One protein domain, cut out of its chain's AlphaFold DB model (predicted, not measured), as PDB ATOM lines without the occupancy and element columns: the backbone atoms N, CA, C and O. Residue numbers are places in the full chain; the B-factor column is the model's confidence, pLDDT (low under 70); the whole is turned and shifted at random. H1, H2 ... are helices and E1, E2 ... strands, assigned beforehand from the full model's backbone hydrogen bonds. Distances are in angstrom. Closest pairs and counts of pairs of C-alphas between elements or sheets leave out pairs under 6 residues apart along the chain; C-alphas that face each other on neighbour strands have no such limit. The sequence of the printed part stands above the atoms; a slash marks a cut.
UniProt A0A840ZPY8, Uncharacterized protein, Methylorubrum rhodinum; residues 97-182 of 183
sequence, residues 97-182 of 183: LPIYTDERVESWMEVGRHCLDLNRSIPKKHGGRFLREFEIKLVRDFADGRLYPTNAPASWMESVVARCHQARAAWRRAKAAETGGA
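AT A GLANCE: This is residues 97 to 182 of the 183 residues of an uncharacterized protein of Methylorubrum rhodinum (UniProt A0A840ZPY8). What does the model look like on first sight? One long helix, H3, makes the longest axis, and two shorter helices pack to one side of it: H1 on residues 160 to 168 of H3, and H2 steeply tilted on H1. Before H1, residues 97 to 106 fold back on themselves in a loop, and at the other end residues 175 to 182 stick out. What is it made of? The 86 printed residues, mostly helix by class, hold one named strand and three named helices in the order E1, H1, H2, H3. How large is it? It is elongated, spanning 48 by 31 by 19 A, and only just compact, close to loose, with a radius of gyration of the C-alphas of 14.0 A.

IN THESE COORDINATES: Where does the first element lie? E1 is residues 105 to 107, with C-alpha 105 at (211.584, 150.492, 131.967). Which helices follow? H1, residues 108 to 121, is 19.9 A from first to last C-alpha, and H2, residues 133 to 143, is 15.2 A. Where is the long helix? H3, residues 151 to 180, runs 43.6 A from C-alpha 151 at (214.252, 145.929, 147.696) to C-alpha 180 at (202.512, 124.795, 111.394).

HOW THE PARTS SIT: What does E1 meet? It pairs with no named strand, but residues 97 to 98 pair antiparallel with residues 105 to 106 of E1. E1 and H1 meet only through their link, and E1 is apart from H2 and H3. What does H1 touch? It touches H2, with the closest C-alphas, those of Met 109 and Ala 143, 4.1 A apart; they run opposite ways at a steep tilt of 46 degrees. It also touches H3, which meets it with residues 160 to 168 alone; the closest C-alphas, those of Cys 115 and Cys 164, are 6.5 A apart, and the two run the same way at a steep tilt of 35.3 degrees, only just past shallow. How do H2 and H3 stand? They are near each other, with 8 pairs of C-alphas within 10 A and the closest 8.3 A apart. Are the helix backbones well formed? In H1 and H2 every O i to N i+4 pair is within hydrogen-bond range, and in H3 25 of 26 are.

THE WHOLE: How far does it reach? The two C-alphas farthest apart, those of Thr 150 and Ala 182, are 49.2 A apart. Without residues 175 to 182, which stand free, the body spans 36 by 31 by 19 A. Which links are long? H1 to H2, with 11 residues between them, is a long link; E1 to H1 is tight, and H2 to H3 is short. Is anything missing or uncertain? The printed part has no cut, its mean pLDDT is 85.9, and residues 180 to 182 are under 70.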
ATOM      1  N   LEU A  97     210.392 147.864 136.099       87.94
ATOM      2  CA  LEU A  97     211.056 146.800 135.338       87.94
ATOM      3  C   LEU A  97     210.778 146.888 133.830       87.94
ATOM      4  O   LEU A  97     209.705 147.341 133.421       87.94
ATOM      5  N   PRO A  98     211.712 146.413 132.987       84.50
ATOM      6  CA  PRO A  98     211.462 146.223 131.566       84.50
ATOM      7  C   PRO A  98     210.535 145.020 131.336       84.50
ATOM      8  O   PRO A  98     210.872 143.891 131.685       84.50
ATOM      9  N   ILE A  99     209.358 145.257 130.750       82.69
ATOM     10  CA  ILE A  99     208.343 144.210 130.477       82.69
ATOM     11  C   ILE A  99     208.023 144.025 128.984       82.69
ATOM     12  O   ILE A  99     207.397 143.037 128.594       82.69
ATOM     13  N   TYR A 100     208.456 144.954 128.127       76.88
ATOM     14  CA  TYR A 100     208.226 144.900 126.677       76.88
ATOM     15  C   TYR A 100     209.531 144.782 125.894       76.88
ATOM     16  O   TYR A 100     209.642 143.913 125.029       76.88
ATOM     17  N   THR A 101     210.495 145.642 126.218       75.62
ATOM     18  CA  THR A 101     211.844 145.693 125.652       75.62
ATOM     19  C   THR A 101     212.839 145.971 126.776       75.62
ATOM     20  O   THR A 101     212.466 146.500 127.821       75.62
ATOM     21  N   ASP A 102     214.096 145.598 126.573       75.50
ATOM     22  CA  ASP A 102     215.222 145.902 127.463       75.50
ATOM     23  C   ASP A 102     215.532 147.405 127.540       75.50
ATOM     24  O   ASP A 102     215.971 147.897 128.576       75.50
ATOM     25  N   GLU A 103     215.236 148.145 126.474       72.56
ATOM     26  CA  GLU A 103     215.452 149.593 126.386       72.56
ATOM     27  C   GLU A 103     214.442 150.433 127.187       72.56
ATOM     28  O   GLU A 103     214.680 151.619 127.429       72.56
ATOM     29  N   ARG A 104     213.298 149.860 127.590       77.75
ATOM     30  CA  ARG A 104     212.198 150.611 128.205       77.75
ATOM     31  C   ARG A 104     211.783 150.028 129.549       77.75
ATOM     32  O   ARG A 104     211.184 148.957 129.625       77.75
ATOM     33  N   VAL A 105     212.030 150.799 130.605       86.38
ATOM     34  CA  VAL A 105     211.584 150.492 131.967       86.38
ATOM     35  C   VAL A 105     210.178 151.040 132.180       86.38
ATOM     36  O   VAL A 105     209.935 152.232 132.006       86.38
ATOM     37  N   GLU A 106     209.259 150.169 132.583       87.06
ATOM     38  CA  GLU A 106     207.898 150.543 132.961       87.06
ATOM     39  C   GLU A 106     207.776 150.693 134.473       87.06
ATOM     40  O   GLU A 106     208.518 150.064 135.225       87.06
ATOM     41  N   SER A 107     206.824 151.510 134.926       91.81
ATOM     42  CA  SER A 107     206.579 151.726 136.359       91.81
ATOM     43  C   SER A 107     206.126 150.448 137.073       91.81
ATOM     44  O   SER A 107     205.486 149.588 136.468       91.81
ATOM     45  N   TRP A 108     206.350 150.350 138.387       90.31
ATOM     46  CA  TRP A 108     205.853 149.221 139.196       90.31
ATOM     47  C   TRP A 108     204.347 148.945 139.049       90.31
ATOM     48  O   TRP A 108     203.933 147.786 139.090       90.31
ATOM     49  N   MET A 109     203.532 149.982 138.832       91.38
ATOM     50  CA  MET A 109     202.093 149.834 138.580       91.38
ATOM     51  C   MET A 109     201.826 149.109 137.259       91.38
ATOM     52  O   MET A 109     201.054 148.151 137.218       91.38
ATOM     53  N   GLU A 110     202.496 149.534 136.188       89.50
ATOM     54  CA  GLU A 110     202.375 148.921 134.862       89.50
ATOM     55  C   GLU A 110     202.935 147.498 134.844       89.50
ATOM     56  O   GLU A 110     202.313 146.594 134.287       89.50
ATOM     57  N   VAL A 111     204.047 147.255 135.546       90.56
ATOM     58  CA  VAL A 111     204.591 145.907 135.764       90.56
ATOM     59  C   VAL A 111     203.557 145.014 136.457       90.56
ATOM     60  O   VAL A 111     203.308 143.891 136.013       90.56
ATOM     61  N   GLY A 112     202.908 145.512 137.515       92.38
ATOM     62  CA  GLY A 112     201.873 144.772 138.234       92.38
ATOM     63  C   GLY A 112     200.666 144.429 137.356       92.38
ATOM     64  O   GLY A 112     200.242 143.270 137.310       92.38
ATOM     65  N   ARG A 113     200.147 145.410 136.605       93.19
ATOM     66  CA  ARG A 113     199.041 145.222 135.645       93.19
ATOM     67  C   ARG A 113     199.395 144.185 134.588       93.19
ATOM     68  O   ARG A 113     198.650 143.226 134.395       93.19
ATOM     69  N   HIS A 114     200.580 144.308 133.994       91.69
ATOM     70  CA  HIS A 114     201.072 143.384 132.979       91.69
ATOM     71  C   HIS A 114     201.122 141.933 133.476       91.69
ATOM     72  O   HIS A 114     200.657 141.012 132.798       91.69
ATOM     73  N   CYS A 115     201.645 141.714 134.685       90.81
ATOM     74  CA  CYS A 115     201.714 140.387 135.291       90.81
ATOM     75  C   CYS A 115     200.320 139.791 135.553       90.81
ATOM     76  O   CYS A 115     200.102 138.606 135.280       90.81
ATOM     77  N   LEU A 116     199.362 140.588 136.042       93.38
ATOM     78  CA  LEU A 116     197.980 140.139 136.263       93.38
ATOM     79  C   LEU A 116     197.269 139.795 134.949       93.38
ATOM     80  O   LEU A 116     196.589 138.765 134.870       93.38
ATOM     81  N   ASP A 117     197.474 140.605 133.912       92.62
ATOM     82  CA  ASP A 117     196.895 140.386 132.588       92.62
ATOM     83  C   ASP A 117     197.426 139.103 131.946       92.62
ATOM     84  O   ASP A 117     196.648 138.293 131.431       92.62
ATOM     85  N   LEU A 118     198.736 138.844 132.025       88.00
ATOM     86  CA  LEU A 118     199.324 137.587 131.552       88.00
ATOM     87  C   LEU A 118     198.853 136.383 132.373       88.00
ATOM     88  O   LEU A 118     198.537 135.334 131.807       88.00
ATOM     89  N   ASN A 119     198.732 136.537 133.692       90.56
ATOM     90  CA  ASN A 119     198.222 135.484 134.565       90.56
ATOM     91  C   ASN A 119     196.774 135.084 134.224       90.56
ATOM     92  O   ASN A 119     196.424 133.907 134.343       90.56
ATOM     93  N   ARG A 120     195.946 136.041 133.776       89.81
ATOM     94  CA  ARG A 120     194.553 135.811 133.356       89.81
ATOM     95  C   ARG A 120     194.428 135.315 131.912       89.81
ATOM     96  O   ARG A 120     193.564 134.484 131.642       89.81
ATOM     97  N   SER A 121     195.236 135.842 130.995       88.56
ATOM     98  CA  SER A 121     195.105 135.591 129.551       88.56
ATOM     99  C   SER A 121     195.739 134.279 129.088       88.56
ATOM    100  O   SER A 121     195.263 133.683 128.121       88.56
ATOM    101  N   ILE A 122     196.785 133.797 129.769       86.62
ATOM    102  CA  ILE A 122     197.460 132.551 129.396       86.62
ATOM    103  C   ILE A 122     196.673 131.346 129.950       86.62
ATOM    104  O   ILE A 122     196.393 131.285 131.150       86.62
ATOM    105  N   PRO A 123     196.339 130.337 129.122       84.75
ATOM    106  CA  PRO A 123     195.694 129.117 129.601       84.75
ATOM    107  C   PRO A 123     196.579 128.318 130.569       84.75
ATOM    108  O   PRO A 123     197.788 128.197 130.368       84.75
ATOM    109  N   LYS A 124     195.968 127.658 131.565       85.25
ATOM    110  CA  LYS A 124     196.679 126.831 132.565       85.25
ATOM    111  C   LYS A 124     197.572 125.751 131.928       85.25
ATOM    112  O   LYS A 124     198.660 125.494 132.432       85.25
ATOM    113  N   LYS A 125     197.161 125.183 130.783       82.06
ATOM    114  CA  LYS A 125     197.943 124.185 130.022       82.06
ATOM    115  C   LYS A 125     199.322 124.676 129.550       82.06
ATOM    116  O   LYS A 125     200.181 123.855 129.263       82.06
ATOM    117  N   HIS A 126     199.547 125.989 129.483       78.31
ATOM    118  CA  HIS A 126     200.810 126.593 129.036       78.31
ATOM    119  C   HIS A 126     201.528 127.364 130.151       78.31
ATOM    120  O   HIS A 126     202.308 128.271 129.874       78.31
ATOM    121  N   GLY A 127     201.245 127.033 131.414       75.62
ATOM    122  CA  GLY A 127     201.835 127.720 132.562       75.62
ATOM    123  C   GLY A 127     201.121 129.015 132.950       75.62
ATOM    124  O   GLY A 127     201.703 129.828 133.654       75.62
ATOM    125  N   GLY A 128     199.875 129.228 132.511       78.62
ATOM    126  CA  GLY A 128     199.006 130.285 133.039       78.62
ATOM    127  C   GLY A 128     198.541 130.011 134.475       78.62
ATOM    128  O   GLY A 128     198.692 128.896 134.976       78.62
ATOM    129  N   ARG A 129     197.938 131.012 135.138       83.75
ATOM    130  CA  ARG A 129     197.633 130.969 136.587       83.75
ATOM    131  C   ARG A 129     198.862 130.620 137.447       83.75
ATOM    132  O   ARG A 129     198.772 129.822 138.376       83.75
ATOM    133  N   PHE A 130     200.016 131.180 137.094       84.00
ATOM    134  CA  PHE A 130     201.301 130.927 137.754       84.00
ATOM    135  C   PHE A 130     201.463 131.689 139.077       84.00
ATOM    136  O   PHE A 130     202.362 131.363 139.854       84.00
ATOM    137  N   LEU A 131     200.615 132.691 139.332       88.69
ATOM    138  CA  LEU A 131     200.574 133.414 140.599       88.69
ATOM    139  C   LEU A 131     199.712 132.672 141.626       88.69
ATOM    140  O   LEU A 131     198.573 132.295 141.341       88.69
ATOM    141  N   ARG A 132     200.236 132.518 142.842       89.44
ATOM    142  CA  ARG A 132     199.489 132.052 144.022       89.44
ATOM    143  C   ARG A 132     198.599 133.171 144.569       89.44
ATOM    144  O   ARG A 132     198.819 134.341 144.278       89.44
ATOM    145  N   GLU A 133     197.625 132.839 145.413       88.94
ATOM    146  CA  GLU A 133     196.654 133.820 145.931       88.94
ATOM    147  C   GLU A 133     197.299 135.022 146.636       88.94
ATOM    148  O   GLU A 133     196.928 136.166 146.372       88.94
ATOM    149  N   PHE A 134     198.312 134.788 147.479       89.31
ATOM    150  CA  PHE A 134     199.027 135.880 148.146       89.31
ATOM    151  C   PHE A 134     199.842 136.729 147.155       89.31
ATOM    152  O   PHE A 134     199.928 137.943 147.319       89.31
ATOM    153  N   GLU A 135     200.393 136.109 146.104       90.81
ATOM    154  CA  GLU A 135     201.130 136.808 145.045       90.81
ATOM    155  C   GLU A 135     200.178 137.689 144.233       90.81
ATOM    156  O   GLU A 135     200.508 138.828 143.930       90.81
ATOM    157  N   ILE A 136     198.966 137.203 143.939       92.31
ATOM    158  CA  ILE A 136     197.922 137.984 143.260       92.31
ATOM    159  C   ILE A 136     197.559 139.218 144.085       92.31
ATOM    160  O   ILE A 136     197.438 140.303 143.519       92.31
ATOM    161  N   LYS A 137     197.389 139.065 145.404       93.38
ATOM    162  CA  LYS A 137     197.097 140.195 146.294       93.38
ATOM    163  C   LYS A 137     198.227 141.226 146.257       93.38
ATOM    164  O   LYS A 137     197.963 142.391 145.991       93.38
ATOM    165  N   LEU A 138     199.470 140.779 146.435       90.88
ATOM    166  CA  LEU A 138     200.638 141.660 146.463       90.88
ATOM    167  C   LEU A 138     200.863 142.383 145.122       90.88
ATOM    168  O   LEU A 138     201.101 143.586 145.098       90.88
ATOM    169  N   VAL A 139     200.724 141.678 143.994       92.19
ATOM    170  CA  VAL A 139     200.833 142.270 142.648       92.19
ATOM    171  C   VAL A 139     199.701 143.267 142.392       92.19
ATOM    172  O   VAL A 139     199.924 144.298 141.763       92.19
ATOM    173  N   ARG A 140     198.492 142.995 142.898       93.94
ATOM    174  CA  ARG A 140     197.366 143.930 142.810       93.94
ATOM    175  C   ARG A 140     197.616 145.198 143.620       93.94
ATOM    176  O   ARG A 140     197.370 146.281 143.107       93.94
ATOM    177  N   ASP A 141     198.172 145.080 144.822       91.50
ATOM    178  CA  ASP A 141     198.529 146.247 145.632       91.50
ATOM    179  C   ASP A 141     199.584 147.131 144.933       91.50
ATOM    180  O   ASP A 141     199.512 148.358 145.030       91.50
ATOM    181  N   PHE A 142     200.502 146.543 144.153       90.19
ATOM    182  CA  PHE A 142     201.396 147.301 143.266       90.19
ATOM    183  C   PHE A 142     200.663 147.938 142.079       90.19
ATOM    184  O   PHE A 142     200.869 149.117 141.797       90.19
ATOM    185  N   ALA A 143     199.794 147.189 141.394       91.25
ATOM    186  CA  ALA A 143     199.040 147.658 140.225       91.25
ATOM    187  C   ALA A 143     198.091 148.831 140.541       91.25
ATOM    188  O   ALA A 143     197.886 149.717 139.702       91.25
ATOM    189  N   ASP A 144     197.541 148.835 141.755       91.12
ATOM    190  CA  ASP A 144     196.663 149.879 142.284       91.12
ATOM    191  C   ASP A 144     197.453 151.061 142.886       91.12
ATOM    192  O   ASP A 144     196.852 152.037 143.332       91.12
ATOM    193  N   GLY A 145     198.790 150.976 142.938       87.56
ATOM    194  CA  GLY A 145     199.659 152.003 143.523       87.56
ATOM    195  C   GLY A 145     199.552 152.125 145.049       87.56
ATOM    196  O   GLY A 145     199.999 153.115 145.622       87.56
ATOM    197  N   ARG A 146     198.959 151.132 145.725       86.88
ATOM    198  CA  ARG A 146     198.782 151.113 147.189       86.88
ATOM    199  C   ARG A 146     200.075 150.803 147.928       86.88
ATOM    200  O   ARG A 146     200.230 151.193 149.083       86.88
ATOM    201  N   LEU A 147     200.984 150.093 147.268       84.50
ATOM    202  CA  LEU A 147     202.280 149.722 147.805       84.50
ATOM    203  C   LEU A 147     203.381 150.187 146.853       84.50
ATOM    204  O   LEU A 147     203.330 149.918 145.657       84.50
ATOM    205  N   TYR A 148     204.400 150.848 147.397       84.25
ATOM    206  CA  TYR A 148     205.669 151.038 146.701       84.25
ATOM    207  C   TYR A 148     206.652 149.970 147.202       84.25
ATOM    208  O   TYR A 148     206.779 149.816 148.421       84.25
ATOM    209  N   PRO A 149     207.316 149.202 146.321       86.56
ATOM    210  CA  PRO A 149     208.106 148.052 146.749       86.56
ATOM    211  C   PRO A 149     209.347 148.440 147.564       86.56
ATOM    212  O   PRO A 149     209.995 149.464 147.336       86.56
ATOM    213  N   THR A 150     209.706 147.582 148.517       89.88
ATOM    214  CA  THR A 150     211.054 147.552 149.100       89.88
ATOM    215  C   THR A 150     211.988 146.733 148.198       89.88
ATOM    216  O   THR A 150     211.549 146.171 147.189       89.88
ATOM    217  N   ASN A 151     213.281 146.669 148.509       84.31
ATOM    218  CA  ASN A 151     214.252 145.929 147.696       84.31
ATOM    219  C   ASN A 151     213.896 144.437 147.556       84.31
ATOM    220  O   ASN A 151     214.019 143.879 146.465       84.31
ATOM    221  N   ALA A 152     213.393 143.795 148.616       87.44
ATOM    222  CA  ALA A 152     212.988 142.387 148.561       87.44
ATOM    223  C   ALA A 152     211.777 142.132 147.637       87.44
ATOM    224  O   ALA A 152     211.892 141.303 146.734       87.44
ATOM    225  N   PRO A 153     210.635 142.831 147.777       88.06
ATOM    226  CA  PRO A 153     209.521 142.737 146.841       88.06
ATOM    227  C   PRO A 153     209.873 143.145 145.407       88.06
ATOM    228  O   PRO A 153     209.333 142.548 144.479       88.06
ATOM    229  N   ALA A 154     210.778 144.110 145.206       87.69
ATOM    230  CA  ALA A 154     211.265 144.475 143.873       87.69
ATOM    231  C   ALA A 154     212.026 143.309 143.217       87.69
ATOM    232  O   ALA A 154     211.675 142.891 142.116       87.69
ATOM    233  N   SER A 155     212.986 142.714 143.931       88.25
ATOM    234  CA  SER A 155     213.729 141.540 143.451       88.25
ATOM    235  C   SER A 155     212.820 140.318 143.253       88.25
ATOM    236  O   SER A 155     212.935 139.573 142.279       88.25
ATOM    237  N   TRP A 156     211.833 140.128 144.129       92.19
ATOM    238  CA  TRP A 156     210.814 139.098 143.944       92.19
ATOM    239  C   TRP A 156     209.972 139.335 142.678       92.19
ATOM    240  O   TRP A 156     209.681 138.383 141.946       92.19
ATOM    241  N   MET A 157     209.616 140.588 142.376       90.81
ATOM    242  CA  MET A 157     208.860 140.936 141.173       90.81
ATOM    243  C   MET A 157     209.637 140.608 139.891       90.81
ATOM    244  O   MET A 157     209.030 140.155 138.921       90.81
ATOM    245  N   GLU A 158     210.966 140.730 139.882       89.94
ATOM    246  CA  GLU A 158     211.797 140.279 138.751       89.94
ATOM    247  C   GLU A 158     211.578 138.788 138.456       89.94
ATOM    248  O   GLU A 158     211.366 138.384 137.310       89.94
ATOM    249  N   SER A 159     211.525 137.963 139.506       90.62
ATOM    250  CA  SER A 159     211.239 136.528 139.377       90.62
ATOM    251  C   SER A 159     209.812 136.253 138.885       90.62
ATOM    252  O   SER A 159     209.569 135.279 138.167       90.62
ATOM    253  N   VAL A 160     208.842 137.096 139.252       89.69
ATOM    254  CA  VAL A 160     207.470 137.024 138.723       89.69
ATOM    255  C   VAL A 160     207.454 137.332 137.227       89.69
ATOM    256  O   VAL A 160     206.920 136.536 136.455       89.69
ATOM    257  N   VAL A 161     208.086 138.429 136.809       89.75
ATOM    258  CA  VAL A 161     208.179 138.843 135.400       89.75
ATOM    259  C   VAL A 161     208.870 137.766 134.559       89.75
ATOM    260  O   VAL A 161     208.372 137.394 133.494       89.75
ATOM    261  N   ALA A 162     209.950 137.163 135.060       89.06
ATOM    262  CA  ALA A 162     210.614 136.049 134.385       89.06
ATOM    263  C   ALA A 162     209.657 134.863 134.139       89.06
ATOM    264  O   ALA A 162     209.587 134.343 133.019       89.06
ATOM    265  N   ARG A 163     208.854 134.473 135.143       88.19
ATOM    266  CA  ARG A 163     207.822 133.426 134.990       88.19
ATOM    267  C   ARG A 163     206.752 133.817 133.966       88.19
ATOM    268  O   ARG A 163     206.371 132.977 133.147       88.19
ATOM    269  N   CYS A 164     206.311 135.078 133.953       86.69
ATOM    270  CA  CYS A 164     205.367 135.598 132.956       86.69
ATOM    271  C   CYS A 164     205.889 135.398 131.525       86.69
ATOM    272  O   CYS A 164     205.178 134.881 130.658       86.69
ATOM    273  N   HIS A 165     207.146 135.774 131.274       86.56
ATOM    274  CA  HIS A 165     207.760 135.639 129.954       86.56
ATOM    275  C   HIS A 165     207.951 134.178 129.545       86.56
ATOM    276  O   HIS A 165     207.693 133.837 128.389       86.56
ATOM    277  N   GLN A 166     208.321 133.299 130.481       87.81
ATOM    278  CA  GLN A 166     208.420 131.860 130.227       87.81
ATOM    279  C   GLN A 166     207.063 131.256 129.835       87.81
ATOM    280  O   GLN A 166     206.974 130.571 128.812       87.81
ATOM    281  N   ALA A 167     205.995 131.561 130.581       84.25
ATOM    282  CA  ALA A 167     204.640 131.100 130.265       84.25
ATOM    283  C   ALA A 167     204.166 131.628 128.899       84.25
ATOM    284  O   ALA A 167     203.626 130.885 128.074       84.25
ATOM    285  N   ARG A 168     204.437 132.906 128.601       85.25
ATOM    286  CA  ARG A 168     204.103 133.520 127.308       85.25
ATOM    287  C   ARG A 168     204.862 132.868 126.153       85.25
ATOM    288  O   ARG A 168     204.273 132.630 125.097       85.25
ATOM    289  N   ALA A 169     206.147 132.565 126.334       86.62
ATOM    290  CA  ALA A 169     206.955 131.871 125.337       86.62
ATOM    291  C   ALA A 169     206.441 130.446 125.086       86.62
ATOM    292  O   ALA A 169     206.303 130.046 123.930       86.62
ATOM    293  N   ALA A 170     206.091 129.705 126.142       85.44
ATOM    294  CA  ALA A 170     205.500 128.372 126.027       85.44
ATOM    295  C   ALA A 170     204.164 128.402 125.265       85.44
ATOM    296  O   ALA A 170     203.952 127.602 124.353       85.44
ATOM    297  N   TRP A 171     203.297 129.370 125.571       85.62
ATOM    298  CA  TRP A 171     202.023 129.536 124.872       85.62
ATOM    299  C   TRP A 171     202.197 129.886 123.387       85.62
ATOM    300  O   TRP A 171     201.515 129.318 122.535       85.62
ATOM    301  N   ARG A 172     203.145 130.774 123.057       87.56
ATOM    302  CA  ARG A 172     203.469 131.117 121.661       87.56
ATOM    303  C   ARG A 172     203.999 129.919 120.879       87.56
ATOM    304  O   ARG A 172     203.564 129.713 119.751       87.56
ATOM    305  N   ARG A 173     204.892 129.119 121.475       87.00
ATOM    306  CA  ARG A 173     205.412 127.889 120.852       87.00
ATOM    307  C   ARG A 173     204.295 126.888 120.570       87.00
ATOM    308  O   ARG A 173     204.249 126.340 119.476       87.00
ATOM    309  N   ALA A 174     203.374 126.701 121.515       86.69
ATOM    310  CA  ALA A 174     202.234 125.810 121.322       86.69
ATOM    311  C   ALA A 174     201.320 126.275 120.179       86.69
ATOM    312  O   ALA A 174     200.992 125.480 119.306       86.69
ATOM    313  N   LYS A 175     200.986 127.574 120.123       85.69
ATOM    314  CA  LYS A 175     200.213 128.132 119.001       85.69
ATOM    315  C   LYS A 175     200.922 127.956 117.657       85.69
ATOM    316  O   LYS A 175     200.284 127.588 116.678       85.69
ATOM    317  N   ALA A 176     202.230 128.201 117.599       86.62
ATOM    318  CA  ALA A 176     203.002 128.027 116.371       86.62
ATOM    319  C   ALA A 176     202.994 126.564 115.891       86.62
ATOM    320  O   ALA A 176     202.817 126.324 114.702       86.62
ATOM    321  N   ALA A 177     203.104 125.596 116.807       84.12
ATOM    322  CA  ALA A 177     203.006 124.172 116.484       84.12
ATOM    323  C   ALA A 177     201.605 123.771 115.978       84.12
ATOM    324  O   ALA A 177     201.501 123.018 115.016       84.12
ATOM    325  N   GLU A 178     200.536 124.319 116.568       81.88
ATOM    326  CA  GLU A 178     199.152 124.105 116.108       81.88
ATOM    327  C   GLU A 178     198.914 124.687 114.700       81.88
ATOM    328  O   GLU A 178     198.141 124.130 113.928       81.88
ATOM    329  N   THR A 179     199.596 125.782 114.344       76.62
ATOM    330  CA  THR A 179     199.423 126.453 113.040       76.62
ATOM    331  C   THR A 179     200.340 125.877 111.950       76.62
ATOM    332  O   THR A 179     199.976 125.884 110.780       76.62
ATOM    333  N   GLY A 180     201.526 125.375 112.318       62.66
ATOM    334  CA  GLY A 180     202.512 124.795 111.394       62.66
ATOM    335  C   GLY A 180     202.353 123.294 111.127       62.66
ATOM    336  O   GLY A 180     202.996 122.781 110.222       62.66
ATOM    337  N   GLY A 181     201.511 122.587 111.888       53.56
ATOM    338  CA  GLY A 181     201.178 121.172 111.663       53.56
ATOM    339  C   GLY A 181     200.026 120.930 110.678       53.56
ATOM    340  O   GLY A 181     199.567 119.799 110.556       53.56
ATOM    341  N   ALA A 182     199.529 121.979 110.017       50.78
ATOM    342  CA  ALA A 182     198.435 121.923 109.043       50.78
ATOM    343  C   ALA A 182     198.922 122.070 107.586       50.78
ATOM    344  O   ALA A 182     198.184 122.565 106.736       50.78
TER     345      ALA A 182